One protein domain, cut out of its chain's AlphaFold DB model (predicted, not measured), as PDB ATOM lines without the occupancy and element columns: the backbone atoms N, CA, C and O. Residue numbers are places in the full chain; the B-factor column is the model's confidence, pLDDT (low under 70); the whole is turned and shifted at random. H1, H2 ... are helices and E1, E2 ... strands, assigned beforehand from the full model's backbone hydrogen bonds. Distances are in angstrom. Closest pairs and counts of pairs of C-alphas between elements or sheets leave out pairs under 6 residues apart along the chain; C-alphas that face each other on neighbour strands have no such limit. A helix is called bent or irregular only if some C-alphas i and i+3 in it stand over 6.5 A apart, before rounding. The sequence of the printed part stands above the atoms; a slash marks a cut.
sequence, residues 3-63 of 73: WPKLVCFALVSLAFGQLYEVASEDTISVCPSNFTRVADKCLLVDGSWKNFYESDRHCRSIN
ATOM      1  N   TRP A   3     152.746 156.786 133.185       58.84
ATOM      2  CA  TRP A   3     153.132 155.393 132.955       58.84
ATOM      3  C   TRP A   3     152.437 154.364 133.869       58.84
ATOM      4  O   TRP A   3     151.876 153.413 133.329       58.84
ATOM      5  N   PRO A   4     152.352 154.538 135.209       63.47
ATOM      6  CA  PRO A   4     151.677 153.545 136.049       63.47
ATOM      7  C   PRO A   4     150.178 153.431 135.735       63.47
ATOM      8  O   PRO A   4     149.611 152.353 135.854       63.47
ATOM      9  N   LYS A   5     149.536 154.511 135.263       62.44
ATOM     10  CA  LYS A   5     148.123 154.470 134.859       62.44
ATOM     11  C   LYS A   5     147.916 153.620 133.602       62.44
ATOM     12  O   LYS A   5     146.991 152.818 133.574       62.44
ATOM     13  N   LEU A   6     148.786 153.756 132.598       69.62
ATOM     14  CA  LEU A   6     148.693 152.992 131.347       69.62
ATOM     15  C   LEU A   6     148.896 151.487 131.564       69.62
ATOM     16  O   LEU A   6     148.188 150.686 130.961       69.62
ATOM     17  N   VAL A   7     149.803 151.105 132.470       73.06
ATOM     18  CA  VAL A   7     150.027 149.693 132.828       73.06
ATOM     19  C   VAL A   7     148.792 149.098 133.505       73.06
ATOM     20  O   VAL A   7     148.362 148.008 133.139       73.06
ATOM     21  N   CYS A   8     148.168 149.826 134.438       69.06
ATOM     22  CA  CYS A   8     146.940 149.361 135.086       69.06
ATOM     23  C   CYS A   8     145.781 149.206 134.094       69.06
ATOM     24  O   CYS A   8     145.075 148.203 134.147       69.06
ATOM     25  N   PHE A   9     145.600 150.155 133.168       72.12
ATOM     26  CA  PHE A   9     144.567 150.038 132.135       72.12
ATOM     27  C   PHE A   9     144.804 148.829 131.225       72.12
ATOM     28  O   PHE A   9     143.865 148.081 130.976       72.12
ATOM     29  N   ALA A  10     146.049 148.576 130.809       70.69
ATOM     30  CA  ALA A  10     146.383 147.405 130.000       70.69
ATOM     31  C   ALA A  10     146.087 146.081 130.729       70.69
ATOM     32  O   ALA A  10     145.515 145.174 130.131       70.69
ATOM     33  N   LEU A  11     146.414 145.981 132.023       68.00
ATOM     34  CA  LEU A  11     146.134 144.785 132.828       68.00
ATOM     35  C   LEU A  11     144.630 144.542 133.011       68.00
ATOM     36  O   LEU A  11     144.181 143.402 132.909       68.00
ATOM     37  N   VAL A  12     143.845 145.601 133.234       72.00
ATOM     38  CA  VAL A  12     142.381 145.495 133.345       72.00
ATOM     39  C   VAL A  12     141.763 145.070 132.009       72.00
ATOM     40  O   VAL A  12     140.914 144.184 131.990       72.00
ATOM     41  N   SER A  13     142.213 145.633 130.885       68.69
ATOM     42  CA  SER A  13     141.749 145.226 129.553       68.69
ATOM     43  C   SER A  13     142.100 143.772 129.226       68.69
ATOM     44  O   SER A  13     141.265 143.067 128.665       68.69
ATOM     45  N   LEU A  14     143.291 143.300 129.613       66.19
ATOM     46  CA  LEU A  14     143.705 141.911 129.395       66.19
ATOM     47  C   LEU A  14     142.847 140.930 130.211       66.19
ATOM     48  O   LEU A  14     142.400 139.918 129.678       66.19
ATOM     49  N   ALA A  15     142.559 141.257 131.475       64.06
ATOM     50  CA  ALA A  15     141.713 140.434 132.340       64.06
ATOM     51  C   ALA A  15     140.260 140.339 131.834       64.06
ATOM     52  O   ALA A  15     139.631 139.290 131.957       64.06
ATOM     53  N   PHE A  16     139.732 141.409 131.228       59.53
ATOM     54  CA  PHE A  16     138.405 141.392 130.602       59.53
ATOM     55  C   PHE A  16     138.391 140.697 129.232       59.53
ATOM     56  O   PHE A  16     137.392 140.067 128.892       59.53
ATOM     57  N   GLY A  17     139.484 140.761 128.463       59.16
ATOM     58  CA  GLY A  17     139.605 140.070 127.174       59.16
ATOM     59  C   GLY A  17     139.515 138.547 127.301       59.16
ATOM     60  O   GLY A  17     138.810 137.911 126.523       59.16
ATOM     61  N   GLN A  18     140.126 137.970 128.343       53.97
ATOM     62  CA  GLN A  18     140.085 136.518 128.578       53.97
ATOM     63  C   GLN A  18     138.692 135.981 128.945       53.97
ATOM     64  O   GLN A  18     138.429 134.796 128.766       53.97
ATOM     65  N   LEU A  19     137.777 136.827 129.434       51.19
ATOM     66  CA  LEU A  19     136.391 136.423 129.701       51.19
ATOM     67  C   LEU A  19     135.539 136.347 128.427       51.19
ATOM     68  O   LEU A  19     134.531 135.643 128.420       51.19
ATOM     69  N   TYR A  20     135.919 137.058 127.362       50.78
ATOM     70  CA  TYR A  20     135.156 137.083 126.110       50.78
ATOM     71  C   TYR A  20     135.535 135.935 125.159       50.78
ATOM     72  O   TYR A  20     134.725 135.516 124.335       50.78
ATOM     73  N   GLU A  21     136.737 135.372 125.306       43.94
ATOM     74  CA  GLU A  21     137.269 134.311 124.437       43.94
ATOM     75  C   GLU A  21     136.656 132.913 124.655       43.94
ATOM     76  O   GLU A  21     136.988 131.991 123.922       43.94
ATOM     77  N   VAL A  22     135.730 132.732 125.605       49.31
ATOM     78  CA  VAL A  22     135.030 131.440 125.816       49.31
ATOM     79  C   VAL A  22     133.749 131.330 124.968       49.31
ATOM     80  O   VAL A  22     133.011 130.355 125.054       49.31
ATOM     81  N   ALA A  23     133.475 132.319 124.114       50.09
ATOM     82  CA  ALA A  23     132.413 132.260 123.110       50.09
ATOM     83  C   ALA A  23     132.940 131.882 121.714       50.09
ATOM     84  O   ALA A  23     132.261 132.154 120.720       50.09
ATOM     85  N   SER A  24     134.135 131.279 121.610       51.53
ATOM     86  CA  SER A  24     134.500 130.596 120.374       51.53
ATOM     87  C   SER A  24     133.502 129.464 120.175       51.53
ATOM     88  O   SER A  24     133.336 128.572 121.006       51.53
ATOM     89  N   GLU A  25     132.762 129.552 119.080       53.50
ATOM     90  CA  GLU A  25     131.960 128.464 118.557       53.50
ATOM     91  C   GLU A  25     132.949 127.395 118.079       53.50
ATOM     92  O   GLU A  25     133.256 127.281 116.894       53.50
ATOM     93  N   ASP A  26     133.549 126.684 119.037       55.56
ATOM     94  CA  ASP A  26     134.420 125.556 118.772       55.56
ATOM     95  C   ASP A  26     133.593 124.600 117.931       55.56
ATOM     96  O   ASP A  26     132.588 124.048 118.386       55.56
ATOM     97  N   THR A  27     133.978 124.437 116.668       57.75
ATOM     98  CA  THR A  27     133.387 123.428 115.804       57.75
ATOM     99  C   THR A  27     133.614 122.093 116.496       57.75
ATOM    100  O   THR A  27     134.737 121.580 116.489       57.75
ATOM    101  N   ILE A  28     132.579 121.566 117.159       63.59
ATOM    102  CA  ILE A  28     132.704 120.364 117.978       63.59
ATOM    103  C   ILE A  28     132.968 119.193 117.030       63.59
ATOM    104  O   ILE A  28     132.057 118.605 116.446       63.59
ATOM    105  N   SER A  29     134.246 118.874 116.833       72.75
ATOM    106  CA  SER A  29     134.670 117.775 115.966       72.75
ATOM    107  C   SER A  29     134.312 116.427 116.594       72.75
ATOM    108  O   SER A  29     133.934 115.495 115.876       72.75
ATOM    109  N   VAL A  30     134.340 116.356 117.932       86.56
ATOM    110  CA  VAL A  30     134.062 115.167 118.741       86.56
ATOM    111  C   VAL A  30     133.176 115.539 119.932       86.56
ATOM    112  O   VAL A  30     133.524 116.412 120.722       86.56
ATOM    113  N   CYS A  31     132.033 114.865 120.069       90.94
ATOM    114  CA  CYS A  31     131.161 115.035 121.229       90.94
ATOM    115  C   CYS A  31     131.714 114.315 122.470       90.94
ATOM    116  O   CYS A  31     132.365 113.275 122.327       90.94
ATOM    117  N   PRO A  32     131.414 114.808 123.687       89.19
ATOM    118  CA  PRO A  32     131.694 114.079 124.921       89.19
ATOM    119  C   PRO A  32     131.041 112.690 124.936       89.19
ATOM    120  O   PRO A  32     130.064 112.431 124.231       89.19
ATOM    121  N   SER A  33     131.545 111.793 125.783       87.62
ATOM    122  CA  SER A  33     130.967 110.455 125.966       87.62
ATOM    123  C   SER A  33     129.466 110.524 126.275       87.62
ATOM    124  O   SER A  33     129.051 111.337 127.100       87.62
ATOM    125  N   ASN A  34     128.674 109.635 125.666       90.69
ATOM    126  CA  ASN A  34     127.205 109.556 125.771       90.69
ATOM    127  C   ASN A  34     126.422 110.678 125.067       90.69
ATOM    128  O   ASN A  34     125.194 110.682 125.120       90.69
ATOM    129  N   PHE A  35     127.102 111.590 124.368       94.25
ATOM    130  CA  PHE A  35     126.458 112.533 123.462       94.25
ATOM    131  C   PHE A  35     126.582 112.053 122.016       94.25
ATOM    132  O   PHE A  35     127.612 111.537 121.586       94.25
ATOM    133  N   THR A  36     125.521 112.265 121.246       93.44
ATOM    134  CA  THR A  36     125.469 111.989 119.811       93.44
ATOM    135  C   THR A  36     125.641 113.290 119.040       93.44
ATOM    136  O   THR A  36     124.968 114.281 119.329       93.44
ATOM    137  N   ARG A  37     126.534 113.298 118.045       91.50
ATOM    138  CA  ARG A  37     126.734 114.465 117.180       91.50
ATOM    139  C   ARG A  37     125.581 114.592 116.192       91.50
ATOM    140  O   ARG A  37     125.314 113.665 115.431       91.50
ATOM    141  N   VAL A  38     124.944 115.758 116.175       89.31
ATOM    142  CA  VAL A  38     123.917 116.135 115.202       89.31
ATOM    143  C   VAL A  38     124.292 117.506 114.651       89.31
ATOM    144  O   VAL A  38     124.241 118.500 115.369       89.31
ATOM    145  N   ALA A  39     124.705 117.538 113.381       86.56
ATOM    146  CA  ALA A  39     125.302 118.711 112.739       86.56
ATOM    147  C   ALA A  39     126.500 119.267 113.544       86.56
ATOM    148  O   ALA A  39     127.500 118.563 113.720       86.56
ATOM    149  N   ASP A  40     126.390 120.508 114.009       86.44
ATOM    150  CA  ASP A  40     127.363 121.276 114.787       86.44
ATOM    151  C   ASP A  40     127.108 121.207 116.307       86.44
ATOM    152  O   ASP A  40     127.738 121.929 117.081       86.44
ATOM    153  N   LYS A  41     126.175 120.354 116.752       89.38
ATOM    154  CA  LYS A  41     125.766 120.230 118.156       89.38
ATOM    155  C   LYS A  41     125.898 118.793 118.666       89.38
ATOM    156  O   LYS A  41     125.906 117.822 117.909       89.38
ATOM    157  N   CYS A  42     125.975 118.665 119.986       93.56
ATOM    158  CA  CYS A  42     126.019 117.392 120.698       93.56
ATOM    159  C   CYS A  42     124.745 117.227 121.517       93.56
ATOM    160  O   CYS A  42     124.438 118.067 122.361       93.56
ATOM    161  N   LEU A  43     124.005 116.150 121.268       94.06
ATOM    162  CA  LEU A  43     122.719 115.881 121.900       94.06
ATOM    163  C   LEU A  43     122.806 114.649 122.797       94.06
ATOM    164  O   LEU A  43     123.429 113.654 122.436       94.06
ATOM    165  N   LEU A  44     122.141 114.702 123.946       95.06
ATOM    166  CA  LEU A  44     121.976 113.573 124.854       95.06
ATOM    167  C   LEU A  44     120.485 113.377 125.110       95.06
ATOM    168  O   LEU A  44     119.767 114.336 125.387       95.06
ATOM    169  N   VAL A  45     120.032 112.131 125.005       93.62
ATOM    170  CA  VAL A  45     118.660 111.739 125.332       93.62
ATOM    171  C   VAL A  45     118.692 111.041 126.684       93.62
ATOM    172  O   VAL A  45     119.268 109.962 126.813       93.62
ATOM    173  N   ASP A  46     118.091 111.666 127.691       92.88
ATOM    174  CA  ASP A  46     117.884 111.053 129.000       92.88
ATOM    175  C   ASP A  46     116.610 110.194 128.957       92.88
ATOM    176  O   ASP A  46     115.542 110.666 128.571       92.88
ATOM    177  N   GLY A  47     116.724 108.917 129.328       93.69
ATOM    178  CA  GLY A  47     115.610 107.962 129.312       93.69
ATOM    179  C   GLY A  47     114.683 108.054 130.526       93.69
ATOM    180  O   GLY A  47     113.715 107.300 130.618       93.69
ATOM    181  N   SER A  48     114.983 108.928 131.486       94.00
ATOM    182  CA  SER A  48     114.199 109.062 132.710       94.00
ATOM    183  C   SER A  48     113.171 110.190 132.632       94.00
ATOM    184  O   SER A  48     113.430 111.282 132.132       94.00
ATOM    185  N   TRP A  49     111.978 109.920 133.159       94.56
ATOM    186  CA  TRP A  49     110.885 110.884 133.192       94.56
ATOM    187  C   TRP A  49     111.144 111.946 134.260       94.56
ATOM    188  O   TRP A  49     111.335 111.628 135.432       94.56
ATOM    189  N   LYS A  50     111.135 113.207 133.837       95.44
ATOM    190  CA  LYS A  50     111.333 114.400 134.662       95.44
ATOM    191  C   LYS A  50     110.344 115.469 134.224       95.44
ATOM    192  O   LYS A  50     109.960 115.521 133.055       95.44
ATOM    193  N   ASN A  51     109.954 116.357 135.131       97.06
ATOM    194  CA  ASN A  51     109.268 117.581 134.709       97.06
ATOM    195  C   ASN A  51     110.261 118.562 134.045       97.06
ATOM    196  O   ASN A  51     111.474 118.335 134.026       97.06
ATOM    197  N   PHE A  52     109.755 119.665 133.486       95.38
ATOM    198  CA  PHE A  52     110.593 120.648 132.789       95.38
ATOM    199  C   PHE A  52     111.709 121.214 133.683       95.38
ATOM    200  O   PHE A  52     112.862 121.283 133.264       95.38
ATOM    201  N   TYR A  53     111.376 121.576 134.925       96.69
ATOM    202  CA  TYR A  53     112.327 122.154 135.876       96.69
ATOM    203  C   TYR A  53     113.447 121.170 136.234       96.69
ATOM    204  O   TYR A  53     114.626 121.523 136.228       96.69
ATOM    205  N   GLU A  54     113.088 119.917 136.505       97.69
ATOM    206  CA  GLU A  54     114.042 118.845 136.789       97.69
ATOM    207  C   GLU A  54     114.929 118.528 135.583       97.69
ATOM    208  O   GLU A  54     116.122 118.284 135.756       97.69
ATOM    209  N   SER A  55     114.366 118.565 134.374       96.81
ATOM    210  CA  SER A  55     115.101 118.326 133.128       96.81
ATOM    211  C   SER A  55     116.136 119.420 132.876       96.81
ATOM    212  O   SER A  55     117.304 119.111 132.649       96.81
ATOM    213  N   ASP A  56     115.751 120.695 132.993       96.19
ATOM    214  CA  ASP A  56     116.685 121.819 132.841       96.19
ATOM    215  C   ASP A  56     117.801 121.765 133.893       96.19
ATOM    216  O   ASP A  56     118.985 121.874 133.567       96.19
ATOM    217  N   ARG A  57     117.445 121.501 135.157       97.00
ATOM    218  CA  ARG A  57     118.423 121.341 136.241       97.00
ATOM    219  C   ARG A  57     119.385 120.181 135.981       97.00
ATOM    220  O   ARG A  57     120.579 120.316 136.252       97.00
ATOM    221  N   HIS A  58     118.883 119.060 135.465       96.06
ATOM    222  CA  HIS A  58     119.700 117.901 135.120       96.06
ATOM    223  C   HIS A  58     120.688 118.230 133.997       96.06
ATOM    224  O   HIS A  58     121.886 118.014 134.183       96.06
ATOM    225  N   CYS A  59     120.232 118.835 132.896       95.75
ATOM    226  CA  CYS A  59     121.114 119.260 131.807       95.75
ATOM    227  C   CYS A  59     122.219 120.198 132.315       95.75
ATOM    228  O   CYS A  59     123.395 119.964 132.037       95.75
ATOM    229  N   ARG A  60     121.879 121.182 133.160       96.00
ATOM    230  CA  ARG A  60     122.878 122.088 133.754       96.00
ATOM    231  C   ARG A  60     123.900 121.367 134.629       96.00
ATOM    232  O   ARG A  60     125.063 121.752 134.635       96.00
ATOM    233  N   SER A  61     123.496 120.317 135.351       95.81
ATOM    234  CA  SER A  61     124.405 119.545 136.214       95.81
ATOM    235  C   SER A  61     125.494 118.782 135.448       95.81
ATOM    236  O   SER A  61     126.533 118.472 136.023       95.81
ATOM    237  N   ILE A  62     125.280 118.523 134.153       93.50
ATOM    238  CA  ILE A  62     126.238 117.865 133.250       93.50
ATOM    239  C   ILE A  62     126.887 118.853 132.269       93.50
ATOM    240  O   ILE A  62     127.365 118.450 131.212       93.50
ATOM    241  N   ASN A  63     126.903 120.148 132.610       92.81
ATOM    242  CA  ASN A  63     127.423 121.237 131.773       92.81
ATOM    243  C   ASN A  63     126.757 121.331 130.385       92.81
ATOM    244  O   ASN A  63     127.386 121.749 129.415       92.81
TER     245      ASN A  63
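AT A GLANCE: This is residues 3 to 63 of the 73 residues of the protein "uncharacterized protein LOC108038739" of Drosophila rhopaloa (UniProt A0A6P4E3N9). A small strand hairpin, E1 and E2, and a short helix, H2, form a loose head, and the long helix H1 sticks out from it as an arm, with residues 3 to 24 standing free. The arm, with H1 32.6 A from first to last C-alpha, reaches out along the longest span of 61 A, and the body without the free stretch spans 31 A at its longest; H2 is at the far end of a looping link of 8 residues from the hairpin. The printed part has 61 residues, with two named helices and two named strands in the order H1, E1, E2, H2; the sheet has the order E1 - E2 and is antiparallel, and the class is mostly helix. The whole is extended, with a radius of gyration of the C-alphas of 19.3 A and spans of 61 by 28 by 15 A.

IN THESE COORDINATES: E1 is residues 36 to 38, with C-alpha 36 at (125.469, 111.989, 119.811). E2 is residues 41 to 43. They measure 6.4 A and 6.5 A from first to last C-alpha. H2 is residues 52 to 61, 14.3 A long, and ends with C-alpha 61 at (124.405, 119.545, 136.214). H1 is residues 3 to 23, 32.6 A long, and begins with C-alpha 3 at (153.132, 155.393, 132.955). H1 is neither bent nor irregular, but only just: C-alphas 19 and 22 are 6.5 A apart.

HOW THE PARTS SIT: E1 and E2 are antiparallel neighbours and form a hairpin, with 137 degrees between their directions. The C-alphas of Arg 37 and Cys 42 face each other at 4.6 A. Across the pair, N 36 and O 43 are within hydrogen-bond range at 2.8 A, as are N 38 and O 41 at 2.9 A. H2 is apart from E1. H1 is apart from E2 and from H2. In H2 every O i to N i+4 pair is within hydrogen-bond range; in H1, 13 of 17 are.

THE WHOLE: The C-alphas farthest apart are those of Trp 3 and Trp 49, at 61.4 A. Without the free stretch, the body has 39 residues and spans 31 by 19 by 15 A, with a radius of gyration of 11.5 A. The printed part has no cut. The link from H1 to E1, residues 24 to 35, is long; the link from E1 to E2 is tight, and the link from E2 to H2 is short, with 8 residues. The mean pLDDT of the printed part is 79.0, with 22 residues under 70: residues 3 to 6, 8, 11 and 13 to 28. The mean pLDDT is 62 for H1 and 96 for H2.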